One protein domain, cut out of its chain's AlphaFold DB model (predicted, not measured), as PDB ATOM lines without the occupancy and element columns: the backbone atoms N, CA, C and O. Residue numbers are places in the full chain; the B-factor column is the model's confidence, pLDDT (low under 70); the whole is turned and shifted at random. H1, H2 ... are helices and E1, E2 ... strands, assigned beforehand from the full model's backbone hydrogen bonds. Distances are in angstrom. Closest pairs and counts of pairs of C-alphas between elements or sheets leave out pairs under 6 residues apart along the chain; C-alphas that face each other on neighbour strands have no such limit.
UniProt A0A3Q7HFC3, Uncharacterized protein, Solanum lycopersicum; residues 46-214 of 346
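AT A GLANCE: This is residues 46 to 214 of the 346 residues of an uncharacterized protein of Solanum lycopersicum (UniProt A0A3Q7HFC3). One sheet of seven strands is curled like part of a barrel and folded back on itself: E1, E3, E4 and E5 face E7 and E6, with E2 as the hinge. H4 packs on both leaves of this folded sheet, H6 crosses H4, and residues 192 to 199 stick out as a free loop. The 169 printed residues hold, in order, E1 E2 H1 H2 E3 H3 E4 E5 H4 E6 E7 H5 H6; the sheet's order is E1 E3 E4 E5 E2 E7 E6, all antiparallel, and the class is mixed, helices and strands. The whole is compact, radius of gyration of the C-alphas 16.3 A, spanning 50 by 39 by 31 A.

IN THESE COORDINATES: Begin at C-alpha 46, (-41.790, 40.030, -6.603), where E1 runs to residue 48. E2, residues 61 to 72, is 25.7 A long and bends by 81 degrees at residue 69. Next come H1, residues 74 to 78, H2, 83 to 87, E3, 91 to 97, 18.9 A, and H3, 104 to 108. Find C-alpha 120 at (-36.855, 32.644, -2.483); E4 runs from there to 130, 28.1 A, and E5 returns over 133 to 144, 31.7 A. H4 is residues 148 to 159, 16.6 A; E6, 163 to 167; E7, 177 to 183, 19.5 A; H5, 185 to 189. H6, residues 201 to 213, 19.3 A, ends at C-alpha 213, (-41.959, 29.791, 13.408).

HOW THE PARTS SIT: In the strongly twisted sheet, look for N 47 and O 95 of E1 and E3, 3.0 A apart, and N 94 and O 123 of E3 and E4, 3.0 A. The hairpin E4 and E5 has N 128 and O 135 at 2.8 A. E2's pairing is staggered: N 71 is 2.9 A from O 141 of E5, N 65 is 2.9 A from O 179 of E7. In the hairpin E6 and E7, N 164 and O 182 are 2.9 A apart. H4 is on the sheet; its closest C-alphas to E6 are Leu 157 and Phe 163, 5.5 A, and to E1 Ser 159 and Val 47, 5.9 A. H6, on the same face, touches H4 at a steep tilt of 58 degrees, opposite ways, C-alphas 153 and 205 being closest at 4.1 A. H1 is on the opposite face, over E5, at a height over the sheet of 8.9 A; its C-alpha 76 is 5.4 A from C-alpha 139, the closest pair. H2 only grazes the sheet with residues 85 to 86; H3 and H5 are not on it. Every O i to N i+4 pair is within hydrogen-bond range in H2, H3, H4 and H5, against 8 of 9 in H6 and 0 of 1 in H1, where 1 of 2 O i to N i+3 pairs is.

THE WHOLE: The C-alphas farthest apart, Glu 131 and Leu 195, are 54.6 A apart. The printed part has no cut; its long links are E1 to E2, H3 to E4 and H5 to H6. Mean pLDDT of the printed part is 87.2; look for values under 70 at residues 57, 76 to 80 and 170 to 175.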
ATOM      1  N   PHE A  46     -42.016  39.235  -7.805       94.75
ATOM      2  CA  PHE A  46     -41.790  40.030  -6.603       94.75
ATOM      3  C   PHE A  46     -43.056  40.146  -5.758       94.75
ATOM      4  O   PHE A  46     -44.138  40.423  -6.277       94.75
ATOM      5  N   VAL A  47     -42.900  39.985  -4.444       95.94
ATOM      6  CA  VAL A  47     -43.957  40.234  -3.455       95.94
ATOM      7  C   VAL A  47     -43.483  41.315  -2.500       95.94
ATOM      8  O   VAL A  47     -42.601  41.081  -1.679       95.94
ATOM      9  N   GLU A  48     -44.070  42.502  -2.606       95.56
ATOM     10  CA  GLU A  48     -43.786  43.609  -1.695       95.56
ATOM     11  C   GLU A  48     -44.345  43.322  -0.295       95.56
ATOM     12  O   GLU A  48     -45.465  42.828  -0.140       95.56
ATOM     13  N   ILE A  49     -43.557  43.632   0.732       95.19
ATOM     14  CA  ILE A  49     -43.929  43.438   2.130       95.19
ATOM     15  C   ILE A  49     -44.545  44.719   2.679       95.19
ATOM     16  O   ILE A  49     -43.980  45.806   2.579       95.19
ATOM     17  N   ASP A  50     -45.705  44.574   3.318       91.19
ATOM     18  CA  ASP A  50     -46.431  45.699   3.894       91.19
ATOM     19  C   ASP A  50     -45.638  46.368   5.030       91.19
ATOM     20  O   ASP A  50     -45.362  45.759   6.066       91.19
ATOM     21  N   ARG A  51     -45.293  47.647   4.847       89.44
ATOM     22  CA  ARG A  51     -44.529  48.447   5.820       89.44
ATOM     23  C   ARG A  51     -45.399  49.276   6.767       89.44
ATOM     24  O   ARG A  51     -44.870  49.921   7.669       89.44
ATOM     25  N   SER A  52     -46.723  49.274   6.587       82.56
ATOM     26  CA  SER A  52     -47.630  50.230   7.245       82.56
ATOM     27  C   SER A  52     -47.551  50.192   8.777       82.56
ATOM     28  O   SER A  52     -47.680  51.219   9.440       82.56
ATOM     29  N   ASN A  53     -47.257  49.018   9.344       80.00
ATOM     30  CA  ASN A  53     -47.177  48.793  10.789       80.00
ATOM     31  C   ASN A  53     -45.744  48.783  11.340       80.00
ATOM     32  O   ASN A  53     -45.518  48.368  12.480       80.00
ATOM     33  N   TRP A  54     -44.749  49.211  10.559       82.88
ATOM     34  CA  TRP A  54     -43.364  49.236  11.029       82.88
ATOM     35  C   TRP A  54     -43.168  50.214  12.184       82.88
ATOM     36  O   TRP A  54     -42.515  49.842  13.153       82.88
ATOM     37  N   LEU A  55     -43.796  51.387  12.122       78.69
ATOM     38  CA  LEU A  55     -43.706  52.445  13.136       78.69
ATOM     39  C   LEU A  55     -44.847  52.406  14.168       78.69
ATOM     40  O   LEU A  55     -44.933  53.280  15.020       78.69
ATOM     41  N   SER A  56     -45.754  51.428  14.084       78.19
ATOM     42  CA  SER A  56     -46.875  51.330  15.024       78.19
ATOM     43  C   SER A  56     -46.441  50.684  16.334       78.19
ATOM     44  O   SER A  56     -45.899  49.583  16.296       78.19
ATOM     45  N   ASP A  57     -46.803  51.277  17.473       69.62
ATOM     46  CA  ASP A  57     -46.575  50.715  18.816       69.62
ATOM     47  C   ASP A  57     -47.244  49.342  19.024       69.62
ATOM     48  O   ASP A  57     -46.853  48.557  19.889       69.62
ATOM     49  N   LYS A  58     -48.263  49.013  18.219       77.50
ATOM     50  CA  LYS A  58     -48.935  47.710  18.265       77.50
ATOM     51  C   LYS A  58     -48.125  46.680  17.489       77.50
ATOM     52  O   LYS A  58     -48.331  46.451  16.299       77.50
ATOM     53  N   HIS A  59     -47.197  46.035  18.178       80.94
ATOM     54  CA  HIS A  59     -46.364  44.990  17.598       80.94
ATOM     55  C   HIS A  59     -46.965  43.601  17.820       80.94
ATOM     56  O   HIS A  59     -47.025  43.115  18.937       80.94
ATOM     57  N   MET A  60     -47.360  42.918  16.747       90.44
ATOM     58  CA  MET A  60     -47.842  41.535  16.835       90.44
ATOM     59  C   MET A  60     -46.781  40.558  16.323       90.44
ATOM     60  O   MET A  60     -46.944  39.915  15.290       90.44
ATOM     61  N   GLY A  61     -45.636  40.521  17.011       93.06
ATOM     62  CA  GLY A  61     -44.494  39.681  16.636       93.06
ATOM     63  C   GLY A  61     -44.722  38.209  16.964       93.06
ATOM     64  O   GLY A  61     -44.947  37.874  18.121       93.06
ATOM     65  N   ILE A  62     -44.630  37.338  15.961       94.88
ATOM     66  CA  ILE A  62     -44.782  35.886  16.117       94.88
ATOM     67  C   ILE A  62     -43.446  35.238  16.472       94.88
ATOM     68  O   ILE A  62     -43.385  34.470  17.429       94.88
ATOM     69  N   SER A  63     -42.406  35.541  15.691       95.38
ATOM     70  CA  SER A  63     -41.067  34.961  15.813       95.38
ATOM     71  C   SER A  63     -40.009  35.899  15.217       95.38
ATOM     72  O   SER A  63     -40.345  36.881  14.545       95.38
ATOM     73  N   GLU A  64     -38.739  35.599  15.459       94.06
ATOM     74  CA  GLU A  64     -37.593  36.235  14.809       94.06
ATOM     75  C   GLU A  64     -36.861  35.204  13.956       94.06
ATOM     76  O   GLU A  64     -36.661  34.069  14.378       94.06
ATOM     77  N   ILE A  65     -36.466  35.608  12.753       93.38
ATOM     78  CA  ILE A  65     -35.693  34.785  11.823       93.38
ATOM     79  C   ILE A  65     -34.395  35.500  11.466       93.38
ATOM     80  O   ILE A  65     -34.313  36.730  11.509       93.38
ATOM     81  N   VAL A  66     -33.378  34.726  11.112       90.56
ATOM     82  CA  VAL A  66     -32.080  35.235  10.668       90.56
ATOM     83  C   VAL A  66     -31.979  35.012   9.165       90.56
ATOM     84  O   VAL A  66     -32.292  33.925   8.686       90.56
ATOM     85  N   LEU A  67     -31.576  36.045   8.430       90.94
ATOM     86  CA  LEU A  67     -31.232  35.906   7.020       90.94
ATOM     87  C   LEU A  67     -29.822  35.339   6.884       90.94
ATOM     88  O   LEU A  67     -28.905  35.770   7.592       90.94
ATOM     89  N   LEU A  68     -29.674  34.400   5.957       88.50
ATOM     90  CA  LEU A  68     -28.415  33.765   5.591       88.50
ATOM     91  C   LEU A  68     -27.907  34.304   4.248       88.50
ATOM     92  O   LEU A  68     -28.609  35.057   3.569       88.50
ATOM     93  N   ASP A  69     -26.669  33.939   3.902       88.44
ATOM     94  CA  ASP A  69     -26.025  34.224   2.611       88.44
ATOM     95  C   ASP A  69     -26.200  35.676   2.146       88.44
ATOM     96  O   ASP A  69     -26.569  35.950   1.005       88.44
ATOM     97  N   LEU A  70     -25.974  36.615   3.070       88.81
ATOM     98  CA  LEU A  70     -26.209  38.028   2.815       88.81
ATOM     99  C   LEU A  70     -25.280  38.551   1.725       88.81
ATOM    100  O   LEU A  70     -24.061  38.595   1.893       88.81
ATOM    101  N   ASN A  71     -25.884  39.035   0.649       88.44
ATOM    102  CA  ASN A  71     -25.220  39.840  -0.353       88.44
ATOM    103  C   ASN A  71     -25.573  41.308  -0.100       88.44
ATOM    104  O   ASN A  71     -26.728  41.709  -0.242       88.44
ATOM    105  N   VAL A  72     -24.588  42.093   0.330       85.31
ATOM    106  CA  VAL A  72     -24.752  43.510   0.675       85.31
ATOM    107  C   VAL A  72     -24.048  44.336  -0.390       85.31
ATOM    108  O   VAL A  72     -22.859  44.138  -0.631       85.31
ATOM    109  N   SER A  73     -24.773  45.249  -1.033       84.56
ATOM    110  CA  SER A  73     -24.185  46.134  -2.033       84.56
ATOM    111  C   SER A  73     -23.321  47.212  -1.377       84.56
ATOM    112  O   SER A  73     -23.589  47.652  -0.256       84.56
ATOM    113  N   ASP A  74     -22.301  47.688  -2.094       76.12
ATOM    114  CA  ASP A  74     -21.418  48.760  -1.612       76.12
ATOM    115  C   ASP A  74     -22.197  50.047  -1.275       76.12
ATOM    116  O   ASP A  74     -21.839  50.783  -0.354       76.12
ATOM    117  N   GLU A  75     -23.310  50.293  -1.972       71.00
ATOM    118  CA  GLU A  75     -24.212  51.426  -1.735       71.00
ATOM    119  C   GLU A  75     -24.861  51.370  -0.344       71.00
ATOM    120  O   GLU A  75     -25.103  52.406   0.284       71.00
ATOM    121  N   PHE A  76     -25.073  50.160   0.183       68.50
ATOM    122  CA  PHE A  76     -25.609  49.960   1.522       68.50
ATOM    123  C   PHE A  76     -24.613  50.324   2.630       68.50
ATOM    124  O   PHE A  76     -25.038  50.623   3.741       68.50
ATOM    125  N   GLY A  77     -23.304  50.396   2.348       60.44
ATOM    126  CA  GLY A  77     -22.283  50.790   3.332       60.44
ATOM    127  C   GLY A  77     -22.481  52.195   3.926       60.44
ATOM    128  O   GLY A  77     -21.892  52.520   4.955       60.44
ATOM    129  N   THR A  78     -23.337  53.015   3.308       56.88
ATOM    130  CA  THR A  78     -23.742  54.342   3.798       56.88
ATOM    131  C   THR A  78     -25.097  54.357   4.517       56.88
ATOM    132  O   THR A  78     -25.456  55.365   5.126       56.88
ATOM    133  N   CYS A  79     -25.853  53.256   4.463       60.12
ATOM    134  CA  CYS A  79     -27.202  53.141   5.000       60.12
ATOM    135  C   CYS A  79     -27.169  52.489   6.388       60.12
ATOM    136  O   CYS A  79     -26.720  51.355   6.556       60.12
ATOM    137  N   LEU A  80     -27.663  53.200   7.402       66.00
ATOM    138  CA  LEU A  80     -27.884  52.632   8.728       66.00
ATOM    139  C   LEU A  80     -29.328  52.129   8.819       66.00
ATOM    140  O   LEU A  80     -30.262  52.835   8.449       66.00
ATOM    141  N   LEU A  81     -29.518  50.910   9.333       72.50
ATOM    142  CA  LEU A  81     -30.842  50.414   9.724       72.50
ATOM    143  C   LEU A  81     -31.274  51.129  11.008       72.50
ATOM    144  O   LEU A  81     -31.170  50.577  12.101       72.50
ATOM    145  N   ASP A  82     -31.717  52.371  10.876       73.06
ATOM    146  CA  ASP A  82     -32.176  53.228  11.964       73.06
ATOM    147  C   ASP A  82     -33.663  53.593  11.813       73.06
ATOM    148  O   ASP A  82     -34.350  53.128  10.907       73.06
ATOM    149  N   GLU A  83     -34.188  54.401  12.736       75.75
ATOM    150  CA  GLU A  83     -35.565  54.919  12.686       75.75
ATOM    151  C   GLU A  83     -35.899  55.622  11.358       75.75
ATOM    152  O   GLU A  83     -37.031  55.506  10.875       75.75
ATOM    153  N   ASP A  84     -34.932  56.316  10.753       79.38
ATOM    154  CA  ASP A  84     -35.128  57.082   9.524       79.38
ATOM    155  C   ASP A  84     -35.302  56.148   8.323       79.38
ATOM    156  O   ASP A  84     -36.196  56.370   7.502       79.38
ATOM    157  N   PHE A  85     -34.576  55.026   8.281       81.19
ATOM    158  CA  PHE A  85     -34.806  53.958   7.305       81.19
ATOM    159  C   PHE A  85     -36.261  53.455   7.328       81.19
ATOM    160  O   PHE A  85     -36.888  53.260   6.279       81.19
ATOM    161  N   PHE A  86     -36.848  53.275   8.519       79.31
ATOM    162  CA  PHE A  86     -38.236  52.809   8.634       79.31
ATOM    163  C   PHE A  86     -39.258  53.858   8.169       79.31
ATOM    164  O   PHE A  86     -40.351  53.459   7.753       79.31
ATOM    165  N   ARG A  87     -38.915  55.153   8.208       82.81
ATOM    166  CA  ARG A  87     -39.759  56.276   7.755       82.81
ATOM    167  C   ARG A  87     -39.616  56.569   6.266       82.81
ATOM    168  O   ARG A  87     -40.576  57.022   5.647       82.81
ATOM    169  N   ASP A  88     -38.443  56.315   5.701       85.69
ATOM    170  CA  ASP A  88     -38.140  56.631   4.313       85.69
ATOM    171  C   ASP A  88     -38.853  55.656   3.356       85.69
ATOM    172  O   ASP A  88     -38.637  54.437   3.365       85.69
ATOM    173  N   SER A  89     -39.739  56.215   2.529       84.94
ATOM    174  CA  SER A  89     -40.536  55.498   1.529       84.94
ATOM    175  C   SER A  89     -39.740  55.101   0.287       84.94
ATOM    176  O   SER A  89     -40.249  54.333  -0.532       84.94
ATOM    177  N   ARG A  90     -38.504  55.595   0.135       87.94
ATOM    178  CA  ARG A  90     -37.607  55.186  -0.951       87.94
ATOM    179  C   ARG A  90     -37.166  53.742  -0.790       87.94
ATOM    180  O   ARG A  90     -36.987  53.051  -1.786       87.94
ATOM    181  N   TYR A  91     -37.007  53.275   0.443       88.31
ATOM    182  CA  TYR A  91     -36.675  51.878   0.676       88.31
ATOM    183  C   TYR A  91     -37.913  50.998   0.505       88.31
ATOM    184  O   TYR A  91     -39.040  51.399   0.781       88.31
ATOM    185  N   LEU A  92     -37.729  49.764   0.071       91.31
ATOM    186  CA  LEU A  92     -38.773  48.755   0.034       91.31
ATOM    187  C   LEU A  92     -38.199  47.445   0.550       91.31
ATOM    188  O   LEU A  92     -37.008  47.171   0.404       91.31
ATOM    189  N   LEU A  93     -39.073  46.631   1.125       93.62
ATOM    190  CA  LEU A  93     -38.767  45.254   1.470       93.62
ATOM    191  C   LEU A  93     -39.641  44.357   0.600       93.62
ATOM    192  O   LEU A  93     -40.858  44.553   0.547       93.62
ATOM    193  N   ARG A  94     -39.044  43.391  -0.093       96.00
ATOM    194  CA  ARG A  94     -39.786  42.477  -0.967       96.00
ATOM    195  C   ARG A  94     -39.182  41.083  -0.962       96.00
ATOM    196  O   ARG A  94     -37.983  40.921  -0.779       96.00
ATOM    197  N   PHE A  95     -40.012  40.083  -1.213       96.94
ATOM    198  CA  PHE A  95     -39.532  38.769  -1.617       96.94
ATOM    199  C   PHE A  95     -39.252  38.770  -3.113       96.94
ATOM    200  O   PHE A  95     -40.089  39.235  -3.893       96.94
ATOM    201  N   ARG A  96     -38.118  38.198  -3.502       95.75
ATOM    202  CA  ARG A  96     -37.824  37.789  -4.871       95.75
ATOM    203  C   ARG A  96     -38.015  36.284  -4.973       95.75
ATOM    204  O   ARG A  96     -37.426  35.531  -4.205       95.75
ATOM    205  N   VAL A  97     -38.836  35.862  -5.924       94.94
ATOM    206  CA  VAL A  97     -39.149  34.457  -6.175       94.94
ATOM    207  C   VAL A  97     -38.721  34.102  -7.593       94.94
ATOM    208  O   VAL A  97     -39.284  34.614  -8.561       94.94
ATOM    209  N   SER A  98     -37.732  33.227  -7.711       92.69
ATOM    210  CA  SER A  98     -37.163  32.763  -8.980       92.69
ATOM    211  C   SER A  98     -37.782  31.428  -9.411       92.69
ATOM    212  O   SER A  98     -38.378  30.713  -8.604       92.69
ATOM    213  N   ASN A  99     -37.624  31.065 -10.681       87.44
ATOM    214  CA  ASN A  99     -38.047  29.802 -11.289       87.44
ATOM    215  C   ASN A  99     -39.560  29.531 -11.185       87.44
ATOM    216  O   ASN A  99     -39.989  28.397 -10.968       87.44
ATOM    217  N   VAL A 100     -40.393  30.570 -11.321       86.88
ATOM    218  CA  VAL A 100     -41.864  30.467 -11.176       86.88
ATOM    219  C   VAL A 100     -42.650  30.807 -12.437       86.88
ATOM    220  O   VAL A 100     -43.881  30.857 -12.390       86.88
ATOM    221  N   ASN A 101     -41.982  30.993 -13.576       85.25
ATOM    222  CA  ASN A 101     -42.624  31.335 -14.848       85.25
ATOM    223  C   ASN A 101     -43.808  30.409 -15.197       85.25
ATOM    224  O   ASN A 101     -44.895  30.884 -15.537       85.25
ATOM    225  N   GLU A 102     -43.654  29.094 -15.018       84.25
ATOM    226  CA  GLU A 102     -44.704  28.096 -15.293       84.25
ATOM    227  C   GLU A 102     -45.894  28.153 -14.315       84.25
ATOM    228  O   GLU A 102     -46.967  27.597 -14.568       84.25
ATOM    229  N   HIS A 103     -45.715  28.799 -13.164       84.62
ATOM    230  CA  HIS A 103     -46.674  28.819 -12.059       84.62
ATOM    231  C   HIS A 103     -47.252  30.209 -11.792       84.62
ATOM    232  O   HIS A 103     -48.203  30.339 -11.019       84.62
ATOM    233  N   LEU A 104     -46.751  31.241 -12.474       85.62
ATOM    234  CA  LEU A 104     -47.102  32.638 -12.250       85.62
ATOM    235  C   LEU A 104     -48.611  32.901 -12.355       85.62
ATOM    236  O   LEU A 104     -49.179  33.637 -11.550       85.62
ATOM    237  N   THR A 105     -49.286  32.280 -13.324       86.12
ATOM    238  CA  THR A 105     -50.743  32.414 -13.496       86.12
ATOM    239  C   THR A 105     -51.514  31.858 -12.301       86.12
ATOM    240  O   THR A 105     -52.492  32.462 -11.869       86.12
ATOM    241  N   ARG A 106     -51.056  30.745 -11.718       86.94
ATOM    242  CA  ARG A 106     -51.659  30.135 -10.525       86.94
ATOM    243  C   ARG A 106     -51.383  30.964  -9.275       86.94
ATOM    244  O   ARG A 106     -52.308  31.203  -8.505       86.94
ATOM    245  N   ILE A 107     -50.155  31.459  -9.128       87.75
ATOM    246  CA  ILE A 107     -49.750  32.337  -8.022       87.75
ATOM    247  C   ILE A 107     -50.611  33.606  -8.008       87.75
ATOM    248  O   ILE A 107     -51.163  33.962  -6.971       87.75
ATOM    249  N   LYS A 108     -50.823  34.235  -9.172       85.19
ATOM    250  CA  LYS A 108     -51.700  35.411  -9.315       85.19
ATOM    251  C   LYS A 108     -53.166  35.134  -8.959       85.19
ATOM    252  O   LYS A 108     -53.876  36.055  -8.574       85.19
ATOM    253  N   LEU A 109     -53.613  33.882  -9.060       84.62
ATOM    254  CA  LEU A 109     -54.944  33.435  -8.628       84.62
ATOM    255  C   LEU A 109     -54.990  33.028  -7.140       84.62
ATOM    256  O   LEU A 109     -56.013  32.532  -6.676       84.62
ATOM    257  N   GLY A 110     -53.897  33.207  -6.388       82.12
ATOM    258  CA  GLY A 110     -53.789  32.848  -4.968       82.12
ATOM    259  C   GLY A 110     -53.398  31.390  -4.709       82.12
ATOM    260  O   GLY A 110     -53.304  30.964  -3.559       82.12
ATOM    261  N   HIS A 111     -53.144  30.600  -5.755       86.62
ATOM    262  CA  HIS A 111     -52.667  29.228  -5.617       86.62
ATOM    263  C   HIS A 111     -51.147  29.205  -5.492       86.62
ATOM    264  O   HIS A 111     -50.424  29.124  -6.486       86.62
ATOM    265  N   TRP A 112     -50.676  29.232  -4.252       88.38
ATOM    266  CA  TRP A 112     -49.263  29.079  -3.938       88.38
ATOM    267  C   TRP A 112     -48.874  27.606  -3.844       88.38
ATOM    268  O   TRP A 112     -49.474  26.823  -3.103       88.38
ATOM    269  N   LEU A 113     -47.874  27.235  -4.638       88.81
ATOM    270  CA  LEU A 113     -47.222  25.933  -4.575       88.81
ATOM    271  C   LEU A 113     -46.108  25.973  -3.526       88.81
ATOM    272  O   LEU A 113     -45.700  27.043  -3.076       88.81
ATOM    273  N   VAL A 114     -45.632  24.794  -3.137       92.75
ATOM    274  CA  VAL A 114     -44.401  24.685  -2.351       92.75
ATOM    275  C   VAL A 114     -43.243  24.912  -3.316       92.75
ATOM    276  O   VAL A 114     -43.086  24.162  -4.278       92.75
ATOM    277  N   LEU A 115     -42.509  25.993  -3.092       92.31
ATOM    278  CA  LEU A 115     -41.316  26.389  -3.820       92.31
ATOM    279  C   LEU A 115     -40.090  26.010  -2.994       92.31
ATOM    280  O   LEU A 115     -40.149  26.005  -1.765       92.31
ATOM    281  N   SER A 116     -38.978  25.744  -3.674       92.75
ATOM    282  CA  SER A 116     -37.709  25.528  -2.988       92.75
ATOM    283  C   SER A 116     -37.272  26.795  -2.254       92.75
ATOM    284  O   SER A 116     -37.351  27.892  -2.814       92.75
ATOM    285  N   ALA A 117     -36.773  26.642  -1.027       91.44
ATOM    286  CA  ALA A 117     -36.217  27.717  -0.214       91.44
ATOM    287  C   ALA A 117     -35.148  28.524  -0.965       91.44
ATOM    288  O   ALA A 117     -35.125  29.747  -0.876       91.44
ATOM    289  N   THR A 118     -34.319  27.863  -1.780       92.12
ATOM    290  CA  THR A 118     -33.252  28.511  -2.563       92.12
ATOM    291  C   THR A 118     -33.780  29.382  -3.703       92.12
ATOM    292  O   THR A 118     -33.040  30.189  -4.255       92.12
ATOM    293  N   SER A 119     -35.046  29.213  -4.087       92.75
ATOM    294  CA  SER A 119     -35.702  30.045  -5.098       92.75
ATOM    295  C   SER A 119     -36.315  31.314  -4.503       92.75
ATOM    296  O   SER A 119     -36.873  32.112  -5.255       92.75
ATOM    297  N   VAL A 120     -36.259  31.501  -3.180       95.31
ATOM    298  CA  VAL A 120     -36.855  32.644  -2.483       95.31
ATOM    299  C   VAL A 120     -35.781  33.402  -1.710       95.31
ATOM    300  O   VAL A 120     -35.209  32.883  -0.756       95.31
ATOM    301  N   CYS A 121     -35.591  34.668  -2.062       95.56
ATOM    302  CA  CYS A 121     -34.727  35.590  -1.330       95.56
ATOM    303  C   CYS A 121     -35.544  36.761  -0.781       95.56
ATOM    304  O   CYS A 121     -36.588  37.133  -1.330       95.56
ATOM    305  N   LEU A 122     -35.058  37.368   0.296       96.31
ATOM    306  CA  LEU A 122     -35.536  38.653   0.777       96.31
ATOM    307  C   LEU A 122     -34.620  39.763   0.279       96.31
ATOM    308  O   LEU A 122     -33.410  39.692   0.472       96.31
ATOM    309  N   GLU A 123     -35.208  40.803  -0.299       94.94
ATOM    310  CA  GLU A 123     -34.486  41.968  -0.789       94.94
ATOM    311  C   GLU A 123     -34.903  43.233  -0.041       94.94
ATOM    312  O   GLU A 123     -36.096  43.533   0.094       94.94
ATOM    313  N   ILE A 124     -33.907  44.010   0.383       91.31
ATOM    314  CA  ILE A 124     -34.063  45.430   0.692       91.31
ATOM    315  C   ILE A 124     -33.613  46.195  -0.545       91.31
ATOM    316  O   ILE A 124     -32.482  46.031  -1.000       91.31
ATOM    317  N   VAL A 125     -34.489  47.035  -1.087       91.88
ATOM    318  CA  VAL A 125     -34.203  47.816  -2.295       91.88
ATOM    319  C   VAL A 125     -34.432  49.300  -2.051       91.88
ATOM    320  O   VAL A 125     -35.276  49.666  -1.238       91.88
ATOM    321  N   ALA A 126     -33.700  50.157  -2.755       90.12
ATOM    322  CA  ALA A 126     -33.917  51.599  -2.775       90.12
ATOM    323  C   ALA A 126     -34.441  52.043  -4.138       90.12
ATOM    324  O   ALA A 126     -33.884  51.688  -5.176       90.12
ATOM    325  N   LYS A 127     -35.495  52.854  -4.125       89.69
ATOM    326  CA  LYS A 127     -35.974  53.613  -5.276       89.69
ATOM    327  C   LYS A 127     -35.036  54.792  -5.506       89.69
ATOM    328  O   LYS A 127     -34.848  55.622  -4.613       89.69
ATOM    329  N   GLN A 128     -34.463  54.859  -6.696       85.56
ATOM    330  CA  GLN A 128     -33.641  55.963  -7.162       85.56
ATOM    331  C   GLN A 128     -34.288  56.553  -8.410       85.56
ATOM    332  O   GLN A 128     -34.761  55.833  -9.285       85.56
ATOM    333  N   GLU A 129     -34.325  57.876  -8.489       80.19
ATOM    334  CA  GLU A 129     -34.762  58.563  -9.695       80.19
ATOM    335  C   GLU A 129     -33.519  58.881 -10.523       80.19
ATOM    336  O   GLU A 129     -32.667  59.669 -10.105       80.19
ATOM    337  N   LYS A 130     -33.391  58.236 -11.681       77.31
ATOM    338  CA  LYS A 130     -32.267  58.432 -12.593       77.31
ATOM    339  C   LYS A 130     -32.815  58.761 -13.969       77.31
ATOM    340  O   LYS A 130     -33.619  58.023 -14.522       77.31
ATOM    341  N   GLU A 131     -32.425  59.922 -14.494       77.56
ATOM    342  CA  GLU A 131     -32.845  60.394 -15.826       77.56
ATOM    343  C   GLU A 131     -34.381  60.435 -16.027       77.56
ATOM    344  O   GLU A 131     -34.879  60.299 -17.141       77.56
ATOM    345  N   GLY A 132     -35.148  60.648 -14.948       73.75
ATOM    346  CA  GLY A 132     -36.617  60.700 -14.982       73.75
ATOM    347  C   GLY A 132     -37.315  59.334 -15.021       73.75
ATOM    348  O   GLY A 132     -38.539  59.290 -15.149       73.75
ATOM    349  N   LEU A 133     -36.569  58.228 -14.898       77.38
ATOM    350  CA  LEU A 133     -37.096  56.888 -14.640       77.38
ATOM    351  C   LEU A 133     -36.823  56.470 -13.188       77.38
ATOM    352  O   LEU A 133     -35.760  56.735 -12.628       77.38
ATOM    353  N   GLU A 134     -37.808  55.808 -12.578       79.50
ATOM    354  CA  GLU A 134     -37.674  55.213 -11.246       79.50
ATOM    355  C   GLU A 134     -36.979  53.849 -11.385       79.50
ATOM    356  O   GLU A 134     -37.572  52.879 -11.859       79.50
ATOM    357  N   GLU A 135     -35.707  53.779 -10.997       86.38
ATOM    358  CA  GLU A 135     -34.928  52.543 -10.932       86.38
ATOM    359  C   GLU A 135     -34.911  52.005  -9.496       86.38
ATOM    360  O   GLU A 135     -34.868  52.758  -8.522       86.38
ATOM    361  N   THR A 136     -34.941  50.680  -9.340       88.12
ATOM    362  CA  THR A 136     -34.776  50.036  -8.030       88.12
ATOM    363  C   THR A 136     -33.403  49.401  -7.935       88.12
ATOM    364  O   THR A 136     -33.107  48.490  -8.709       88.12
ATOM    365  N   VAL A 137     -32.609  49.818  -6.953       90.31
ATOM    366  CA  VAL A 137     -31.306  49.213  -6.670       90.31
ATOM    367  C   VAL A 137     -31.423  48.267  -5.485       90.31
ATOM    368  O   VAL A 137     -32.007  48.617  -4.458       90.31
ATOM    369  N   VAL A 138     -30.895  47.052  -5.635       91.38
ATOM    370  CA  VAL A 138     -30.851  46.067  -4.551       91.38
ATOM    371  C   VAL A 138     -29.719  46.433  -3.604       91.38
ATOM    372  O   VAL A 138     -28.560  46.527  -4.002       91.38
ATOM    373  N   LEU A 139     -30.077  46.665  -2.348       89.19
ATOM    374  CA  LEU A 139     -29.140  47.024  -1.297       89.19
ATOM    375  C   LEU A 139     -28.663  45.801  -0.528       89.19
ATOM    376  O   LEU A 139     -27.481  45.659  -0.233       89.19
ATOM    377  N   ILE A 140     -29.607  44.930  -0.188       89.56
ATOM    378  CA  ILE A 140     -29.336  43.684   0.510       89.56
ATOM    379  C   ILE A 140     -30.198  42.598  -0.104       89.56
ATOM    380  O   ILE A 140     -31.391  42.808  -0.316       89.56
ATOM    381  N   GLU A 141     -29.603  41.435  -0.302       92.62
ATOM    382  CA  GLU A 141     -30.278  40.185  -0.615       92.62
ATOM    383  C   GLU A 141     -29.886  39.134   0.432       92.62
ATOM    384  O   GLU A 141     -28.731  39.081   0.853       92.62
ATOM    385  N   GLY A 142     -30.839  38.322   0.886       92.81
ATOM    386  CA  GLY A 142     -30.580  37.249   1.847       92.81
ATOM    387  C   GLY A 142     -31.523  36.063   1.684       92.81
ATOM    388  O   GLY A 142     -32.680  36.226   1.292       92.81
ATOM    389  N   SER A 143     -31.027  34.873   2.012       93.06
ATOM    390  CA  SER A 143     -31.775  33.614   2.008       93.06
ATOM    391  C   SER A 143     -32.377  33.312   3.392       93.06
ATOM    392  O   SER A 143     -32.089  33.986   4.386       93.06
ATOM    393  N   PHE A 144     -33.264  32.316   3.463       93.19
ATOM    394  CA  PHE A 144     -33.952  31.913   4.694       93.19
ATOM    395  C   PHE A 144     -33.471  30.550   5.197       93.19
ATOM    396  O   PHE A 144     -33.379  29.604   4.419       93.19
ATOM    397  N   ASP A 145     -33.281  30.424   6.511       89.31
ATOM    398  CA  ASP A 145     -33.093  29.134   7.188       89.31
ATOM    399  C   ASP A 145     -34.449  28.526   7.577       89.31
ATOM    400  O   ASP A 145     -34.947  28.685   8.699       89.31
ATOM    401  N   GLY A 146     -35.127  27.912   6.611       91.75
ATOM    402  CA  GLY A 146     -36.458  27.364   6.832       91.75
ATOM    403  C   GLY A 146     -36.851  26.281   5.838       91.75
ATOM    404  O   GLY A 146     -36.233  26.142   4.784       91.75
ATOM    405  N   PRO A 147     -37.900  25.506   6.154       96.06
ATOM    406  CA  PRO A 147     -38.438  24.521   5.232       96.06
ATOM    407  C   PRO A 147     -39.135  25.204   4.051       96.06
ATOM    408  O   PRO A 147     -39.784  26.245   4.217       96.06
ATOM    409  N   ASP A 148     -39.082  24.560   2.887       96.69
ATOM    410  CA  ASP A 148     -39.729  24.986   1.640       96.69
ATOM    411  C   ASP A 148     -41.198  25.394   1.854       96.69
ATOM    412  O   ASP A 148     -41.650  26.447   1.395       96.69
ATOM    413  N   GLU A 149     -41.958  24.598   2.615       96.19
ATOM    414  CA  GLU A 149     -43.363  24.866   2.921       96.19
ATOM    415  C   GLU A 149     -43.574  26.105   3.792       96.19
ATOM    416  O   GLU A 149     -44.570  26.817   3.616       96.19
ATOM    417  N   GLY A 150     -42.676  26.329   4.754       96.50
ATOM    418  CA  GLY A 150     -42.724  27.456   5.678       96.50
ATOM    419  C   GLY A 150     -42.395  28.758   4.959       96.50
ATOM    420  O   GLY A 150     -43.159  29.717   5.057       96.50
ATOM    421  N   ILE A 151     -41.324  28.767   4.166       96.94
ATOM    422  CA  ILE A 151     -40.892  29.939   3.395       96.94
ATOM    423  C   ILE A 151     -41.929  30.279   2.322       96.94
ATOM    424  O   ILE A 151     -42.421  31.405   2.282       96.94
ATOM    425  N   SER A 152     -42.359  29.303   1.518       95.75
ATOM    426  CA  SER A 152     -43.407  29.512   0.506       95.75
ATOM    427  C   SER A 152     -44.715  30.001   1.130       95.75
ATOM    428  O   SER A 152     -45.402  30.870   0.589       95.75
ATOM    429  N   GLY A 153     -45.059  29.457   2.303       96.75
ATOM    430  CA  GLY A 153     -46.200  29.908   3.084       96.75
ATOM    431  C   GLY A 153     -46.053  31.355   3.549       96.75
ATOM    432  O   GLY A 153     -47.018  32.112   3.461       96.75
ATOM    433  N   LEU A 154     -44.862  31.764   3.987       97.50
ATOM    434  CA  LEU A 154     -44.595  33.125   4.443       97.50
ATOM    435  C   LEU A 154     -44.738  34.131   3.298       97.50
ATOM    436  O   LEU A 154     -45.402  35.151   3.479       97.50
ATOM    437  N   VAL A 155     -44.204  33.818   2.113       96.75
ATOM    438  CA  VAL A 155     -44.368  34.656   0.913       96.75
ATOM    439  C   VAL A 155     -45.849  34.800   0.552       96.75
ATOM    440  O   VAL A 155     -46.334  35.913   0.335       96.75
ATOM    441  N   HIS A 156     -46.599  33.693   0.546       96.62
ATOM    442  CA  HIS A 156     -48.037  33.721   0.281       96.62
ATOM    443  C   HIS A 156     -48.775  34.615   1.281       96.62
ATOM    444  O   HIS A 156     -49.512  35.518   0.884       96.62
ATOM    445  N   LEU A 157     -48.570  34.406   2.581       97.00
ATOM    446  CA  LEU A 157     -49.249  35.190   3.610       97.00
ATOM    447  C   LEU A 157     -48.844  36.669   3.570       97.00
ATOM    448  O   LEU A 157     -49.684  37.529   3.826       97.00
ATOM    449  N   ALA A 158     -47.603  36.989   3.205       96.12
ATOM    450  CA  ALA A 158     -47.175  38.366   2.979       96.12
ATOM    451  C   ALA A 158     -47.881  38.997   1.768       96.12
ATOM    452  O   ALA A 158     -48.343  40.132   1.864       96.12
ATOM    453  N   SER A 159     -48.075  38.249   0.674       94.94
ATOM    454  CA  SER A 159     -48.818  38.731  -0.505       94.94
ATOM    455  C   SER A 159     -50.280  39.083  -0.201       94.94
ATOM    456  O   SER A 159     -50.845  39.994  -0.803       94.94
ATOM    457  N   LEU A 160     -50.877  38.404   0.786       94.38
ATOM    458  CA  LEU A 160     -52.223  38.682   1.301       94.38
ATOM    459  C   LEU A 160     -52.242  39.752   2.399       94.38
ATOM    460  O   LEU A 160     -53.294  40.039   2.968       94.38
ATOM    461  N   LYS A 161     -51.079  40.321   2.731       95.06
ATOM    462  CA  LYS A 161     -50.874  41.218   3.869       95.06
ATOM    463  C   LYS A 161     -51.330  40.603   5.188       95.06
ATOM    464  O   LYS A 161     -51.823  41.313   6.050       95.06
ATOM    465  N   PHE A 162     -51.212  39.294   5.370       95.75
ATOM    466  CA  PHE A 162     -51.471  38.634   6.656       95.75
ATOM    467  C   PHE A 162     -50.231  38.656   7.542       95.75
ATOM    468  O   PHE A 162     -50.347  38.696   8.763       95.75
ATOM    469  N   PHE A 163     -49.051  38.655   6.926       95.75
ATOM    470  CA  PHE A 163     -47.766  38.749   7.601       95.75
ATOM    471  C   PHE A 163     -46.954  39.915   7.047       95.75
ATOM    472  O   PHE A 163     -47.091  40.298   5.887       95.75
ATOM    473  N   THR A 164     -46.083  40.463   7.886       95.31
ATOM    474  CA  THR A 164     -45.038  41.404   7.488       95.31
ATOM    475  C   THR A 164     -43.722  41.028   8.158       95.31
ATOM    476  O   THR A 164     -43.697  40.343   9.184       95.31
ATOM    477  N   LEU A 165     -42.622  41.488   7.575       94.31
ATOM    478  CA  LEU A 165     -41.288  41.364   8.129       94.31
ATOM    479  C   LEU A 165     -40.768  42.760   8.438       94.31
ATOM    480  O   LEU A 165     -40.938  43.682   7.644       94.31
ATOM    481  N   ARG A 166     -40.125  42.914   9.593       90.69
ATOM    482  CA  ARG A 166     -39.450  44.152   9.985       90.69
ATOM    483  C   ARG A 166     -37.997  43.837  10.344       90.69
ATOM    484  O   ARG A 166     -37.795  43.000  11.224       90.69
ATOM    485  N   PRO A 167     -37.006  44.506   9.735       88.75
ATOM    486  CA  PRO A 167     -35.625  44.427  10.195       88.75
ATOM    487  C   PRO A 167     -35.502  44.798  11.676       88.75
ATOM    488  O   PRO A 167     -36.101  45.775  12.139       88.75
ATOM    489  N   VAL A 168     -34.744  44.011  12.431       85.44
ATOM    490  CA  VAL A 168     -34.383  44.339  13.811       85.44
ATOM    491  C   VAL A 168     -33.160  45.245  13.769       85.44
ATOM    492  O   VAL A 168     -32.146  44.891  13.173       85.44
ATOM    493  N   ILE A 169     -33.255  46.412  14.405       73.12
ATOM    494  CA  ILE A 169     -32.136  47.349  14.533       73.12
ATOM    495  C   ILE A 169     -31.066  46.680  15.397       73.12
ATOM    496  O   ILE A 169     -31.306  46.401  16.574       73.12
ATOM    497  N   VAL A 170     -29.895  46.403  14.823       64.31
ATOM    498  CA  VAL A 170     -28.736  45.888  15.562       64.31
ATOM    499  C   VAL A 170     -27.544  46.808  15.290       64.31
ATOM    500  O   VAL A 170     -27.232  47.047  14.126       64.31
ATOM    501  N   PRO A 171     -26.859  47.325  16.326       54.84
ATOM    502  CA  PRO A 171     -25.792  48.315  16.171       54.84
ATOM    503  C   PRO A 171     -24.444  47.735  15.680       54.84
ATOM    504  O   PRO A 171     -23.391  48.189  16.117       54.84
ATOM    505  N   SER A 172     -24.428  46.732  14.795       53.84
ATOM    506  CA  SER A 172     -23.188  46.052  14.389       53.84
ATOM    507  C   SER A 172     -23.072  45.783  12.889       53.84
ATOM    508  O   SER A 172     -24.042  45.417  12.233       53.84
ATOM    509  N   TYR A 173     -21.835  45.893  12.403       54.09
ATOM    510  CA  TYR A 173     -21.333  45.563  11.064       54.09
ATOM    511  C   TYR A 173     -21.843  44.174  10.624       54.09
ATOM    512  O   TYR A 173     -21.608  43.177  11.307       54.09
ATOM    513  N   LEU A 174     -22.634  44.127   9.549       61.50
ATOM    514  CA  LEU A 174     -23.606  43.056   9.295       61.50
ATOM    515  C   LEU A 174     -22.966  41.742   8.813       61.50
ATOM    516  O   LEU A 174     -22.785  41.535   7.620       61.50
ATOM    517  N   ALA A 175     -22.703  40.815   9.739       62.75
ATOM    518  CA  ALA A 175     -22.507  39.396   9.410       62.75
ATOM    519  C   ALA A 175     -23.843  38.634   9.252       62.75
ATOM    520  O   ALA A 175     -23.882  37.552   8.679       62.75
ATOM    521  N   SER A 176     -24.942  39.187   9.779       73.56
ATOM    522  CA  SER A 176     -26.290  38.607   9.722       73.56
ATOM    523  C   SER A 176     -27.345  39.689   9.964       73.56
ATOM    524  O   SER A 176     -27.101  40.604  10.754       73.56
ATOM    525  N   ILE A 177     -28.531  39.553   9.370       83.75
ATOM    526  CA  ILE A 177     -29.673  40.450   9.580       83.75
ATOM    527  C   ILE A 177     -30.794  39.648  10.217       83.75
ATOM    528  O   ILE A 177     -31.201  38.605   9.705       83.75
ATOM    529  N   ARG A 178     -31.312  40.154  11.336       89.00
ATOM    530  CA  ARG A 178     -32.496  39.593  11.983       89.00
ATOM    531  C   ARG A 178     -33.749  40.276  11.468       89.00
ATOM    532  O   ARG A 178     -33.822  41.502  11.403       89.00
ATOM    533  N   MET A 179     -34.756  39.472  11.169       91.56
ATOM    534  CA  MET A 179     -36.067  39.919  10.734       91.56
ATOM    535  C   MET A 179     -37.106  39.467  11.751       91.56
ATOM    536  O   MET A 179     -37.246  38.281  12.041       91.56
ATOM    537  N   LYS A 180     -37.880  40.413  12.273       92.94
ATOM    538  CA  LYS A 180     -39.034  40.111  13.113       92.94
ATOM    539  C   LYS A 180     -40.240  39.844  12.227       92.94
ATOM    540  O   LYS A 180     -40.661  40.722  11.470       92.94
ATOM    541  N   VAL A 181     -40.809  38.651  12.345       95.50
ATOM    542  CA  VAL A 181     -42.012  38.245  11.620       95.50
ATOM    543  C   VAL A 181     -43.233  38.649  12.439       95.50
ATOM    544  O   VAL A 181     -43.384  38.240  13.592       95.50
ATOM    545  N   LYS A 182     -44.110  39.469  11.859       95.00
ATOM    546  CA  LYS A 182     -45.310  39.988  12.524       95.00
ATOM    547  C   LYS A 182     -46.570  39.543  11.796       95.00
ATOM    548  O   LYS A 182     -46.615  39.580  10.569       95.00
ATOM    549  N   ILE A 183     -47.597  39.186  12.558       95.00
ATOM    550  CA  ILE A 183     -48.945  38.964  12.034       95.00
ATOM    551  C   ILE A 183     -49.691  40.301  11.956       95.00
ATOM    552  O   ILE A 183     -49.542  41.163  12.822       95.00
ATOM    553  N   LEU A 184     -50.457  40.504  10.892       93.94
ATOM    554  CA  LEU A 184     -51.210  41.726  10.637       93.94
ATOM    555  C   LEU A 184     -52.685  41.546  10.986       93.94
ATOM    556  O   LEU A 184     -53.209  40.434  10.992       93.94
ATOM    557  N   LYS A 185     -53.375  42.663  11.243       92.19
ATOM    558  CA  LYS A 185     -54.789  42.646  11.639       92.19
ATOM    559  C   LYS A 185     -55.685  41.941  10.609       92.19
ATOM    560  O   LYS A 185     -56.564  41.172  10.977       92.19
ATOM    561  N   SER A 186     -55.379  42.144   9.335       92.81
ATOM    562  CA  SER A 186     -55.981  41.489   8.170       92.81
ATOM    563  C   SER A 186     -56.005  39.962   8.258       92.81
ATOM    564  O   SER A 186     -56.925  39.358   7.719       92.81
ATOM    565  N   ALA A 187     -55.048  39.328   8.946       94.31
ATOM    566  CA  ALA A 187     -55.076  37.881   9.159       94.31
ATOM    567  C   ALA A 187     -56.234  37.452  10.076       94.31
ATOM    568  O   ALA A 187     -56.836  36.406   9.854       94.31
ATOM    569  N   PHE A 188     -56.558  38.267  11.086       93.06
ATOM    570  CA  PHE A 188     -57.714  38.038  11.955       93.06
ATOM    571  C   PHE A 188     -59.010  38.431  11.254       93.06
ATOM    572  O   PHE A 188     -59.984  37.697  11.335       93.06
ATOM    573  N   ASP A 189     -59.013  39.547  10.517       91.25
ATOM    574  CA  ASP A 189     -60.192  39.986   9.760       91.25
ATOM    575  C   ASP A 189     -60.560  38.975   8.649       91.25
ATOM    576  O   ASP A 189     -61.731  38.795   8.331       91.25
ATOM    577  N   GLY A 190     -59.570  38.270   8.086       88.00
ATOM    578  CA  GLY A 190     -59.772  37.170   7.137       88.00
ATOM    579  C   GLY A 190     -60.271  35.864   7.768       88.00
ATOM    580  O   GLY A 190     -60.588  34.920   7.042       88.00
ATOM    581  N   CYS A 191     -60.342  35.793   9.099       87.50
ATOM    582  CA  CYS A 191     -60.775  34.629   9.857       87.50
ATOM    583  C   CYS A 191     -62.071  34.945  10.618       87.50
ATOM    584  O   CYS A 191     -62.041  35.416  11.750       87.50
ATOM    585  N   GLU A 192     -63.225  34.646  10.016       80.00
ATOM    586  CA  GLU A 192     -64.534  34.922  10.633       80.00
ATOM    587  C   GLU A 192     -64.761  34.150  11.949       80.00
ATOM    588  O   GLU A 192     -65.378  34.668  12.877       80.00
ATOM    589  N   SER A 193     -64.258  32.913  12.040       82.31
ATOM    590  CA  SER A 193     -64.343  32.048  13.228       82.31
ATOM    591  C   SER A 193     -63.125  31.130  13.302       82.31
ATOM    592  O   SER A 193     -62.663  30.620  12.277       82.31
ATOM    593  N   LEU A 194     -62.625  30.852  14.513       81.12
ATOM    594  CA  LEU A 194     -61.551  29.879  14.713       81.12
ATOM    595  C   LEU A 194     -61.974  28.468  14.334       81.12
ATOM    596  O   LEU A 194     -61.115  27.690  13.937       81.12
ATOM    597  N   LEU A 195     -63.257  28.123  14.415       80.06
ATOM    598  CA  LEU A 195     -63.748  26.778  14.115       80.06
ATOM    599  C   LEU A 195     -64.165  26.600  12.648       80.06
ATOM    600  O   LEU A 195     -64.578  25.505  12.261       80.06
ATOM    601  N   ASP A 196     -64.035  27.637  11.817       82.31
ATOM    602  CA  ASP A 196     -64.384  27.554  10.404       82.31
ATOM    603  C   ASP A 196     -63.473  26.576   9.637       82.31
ATOM    604  O   ASP A 196     -62.266  26.790   9.462       82.31
ATOM    605  N   THR A 197     -64.089  25.524   9.095       80.38
ATOM    606  CA  THR A 197     -63.437  24.481   8.295       80.38
ATOM    607  C   THR A 197     -63.398  24.777   6.792       80.38
ATOM    608  O   THR A 197     -63.068  23.888   6.000       80.38
ATOM    609  N   SER A 198     -63.754  25.991   6.356       85.19
ATOM    610  CA  SER A 198     -63.699  26.363   4.940       85.19
ATOM    611  C   SER A 198     -62.293  26.168   4.360       85.19
ATOM    612  O   SER A 198     -61.277  26.416   5.018       85.19
ATOM    613  N   ARG A 199     -62.224  25.705   3.107       82.69
ATOM    614  CA  ARG A 199     -60.967  25.387   2.408       82.69
ATOM    615  C   ARG A 199     -60.366  26.625   1.746       82.69
ATOM    616  O   ARG A 199     -60.274  26.696   0.523       82.69
ATOM    617  N   GLN A 200     -59.979  27.608   2.549       88.94
ATOM    618  CA  GLN A 200     -59.287  28.793   2.044       88.94
ATOM    619  C   GLN A 200     -57.808  28.475   1.770       88.94
ATOM    620  O   GLN A 200     -57.167  27.751   2.530       88.94
ATOM    621  N   LEU A 201     -57.260  28.997   0.669       88.38
ATOM    622  CA  LEU A 201     -55.916  28.633   0.188       88.38
ATOM    623  C   LEU A 201     -54.802  29.034   1.167       88.38
ATOM    624  O   LEU A 201     -53.808  28.322   1.300       88.38
ATOM    625  N   TRP A 202     -54.982  30.138   1.892       92.75
ATOM    626  CA  TRP A 202     -53.999  30.652   2.847       92.75
ATOM    627  C   TRP A 202     -53.908  29.830   4.135       92.75
ATOM    628  O   TRP A 202     -52.870  29.853   4.789       92.75
ATOM    629  N   LYS A 203     -54.946  29.062   4.491       93.88
ATOM    630  CA  LYS A 203     -54.992  28.279   5.738       93.88
ATOM    631  C   LYS A 203     -53.860  27.256   5.819       93.88
ATOM    632  O   LYS A 203     -53.188  27.145   6.843       93.88
ATOM    633  N   LYS A 204     -53.568  26.577   4.703       93.50
ATOM    634  CA  LYS A 204     -52.422  25.658   4.609       93.50
ATOM    635  C   LYS A 204     -51.092  26.398   4.786       93.50
ATOM    636  O   LYS A 204     -50.224  25.921   5.508       93.50
ATOM    637  N   SER A 205     -50.949  27.572   4.172       95.81
ATOM    638  CA  SER A 205     -49.759  28.413   4.339       95.81
ATOM    639  C   SER A 205     -49.588  28.875   5.785       95.81
ATOM    640  O   SER A 205     -48.483  28.785   6.305       95.81
ATOM    641  N   MET A 206     -50.670  29.265   6.468       96.31
ATOM    642  CA  MET A 206     -50.638  29.593   7.897       96.31
ATOM    643  C   MET A 206     -50.169  28.404   8.736       96.31
ATOM    644  O   MET A 206     -49.313  28.569   9.598       96.31
ATOM    645  N   MET A 207     -50.680  27.197   8.478       95.25
ATOM    646  CA  MET A 207     -50.234  25.996   9.189       95.25
ATOM    647  C   MET A 207     -48.736  25.744   9.029       95.25
ATOM    648  O   MET A 207     -48.059  25.486  10.020       95.25
ATOM    649  N   ASN A 208     -48.216  25.853   7.808       95.94
ATOM    650  CA  ASN A 208     -46.803  25.616   7.526       95.94
ATOM    651  C   ASN A 208     -45.900  26.689   8.154       95.94
ATOM    652  O   ASN A 208     -44.879  26.363   8.751       95.94
ATOM    653  N   VAL A 209     -46.298  27.963   8.071       97.25
ATOM    654  CA  VAL A 209     -45.562  29.080   8.685       97.25
ATOM    655  C   VAL A 209     -45.546  28.947  10.200       97.25
ATOM    656  O   VAL A 209     -44.490  29.072  10.808       97.25
ATOM    657  N   MET A 210     -46.685  28.648  10.824       96.31
ATOM    658  CA  MET A 210     -46.750  28.483  12.276       96.31
ATOM    659  C   MET A 210     -45.982  27.241  12.737       96.31
ATOM    660  O   MET A 210     -45.317  27.304  13.762       96.31
ATOM    661  N   ALA A 211     -45.998  26.148  11.970       95.38
ATOM    662  CA  ALA A 211     -45.181  24.970  12.257       95.38
ATOM    663  C   ALA A 211     -43.674  25.263  12.241       95.38
ATOM    664  O   ALA A 211     -42.935  24.687  13.033       95.38
ATOM    665  N   TRP A 212     -43.236  26.159  11.355       96.00
ATOM    666  CA  TRP A 212     -41.847  26.595  11.279       96.00
ATOM    667  C   TRP A 212     -41.494  27.602  12.381       96.00
ATOM    668  O   TRP A 212     -40.531  27.405  13.112       96.00
ATOM    669  N   LEU A 213     -42.279  28.670  12.522       95.94
ATOM    670  CA  LEU A 213     -41.959  29.791  13.408       95.94
ATOM    671  C   LEU A 213     -42.257  29.515  14.884       95.94
ATOM    672  O   LEU A 213     -41.662  30.159  15.746       95.94
ATOM    673  N   ARG A 214     -43.215  28.623  15.159       94.00
ATOM    674  CA  ARG A 214     -43.729  28.261  16.487       94.00
ATOM    675  C   ARG A 214     -43.910  26.739  16.570       94.00
ATOM    676  O   ARG A 214     -45.043  26.260  16.648       94.00
TER     677      ARG A 214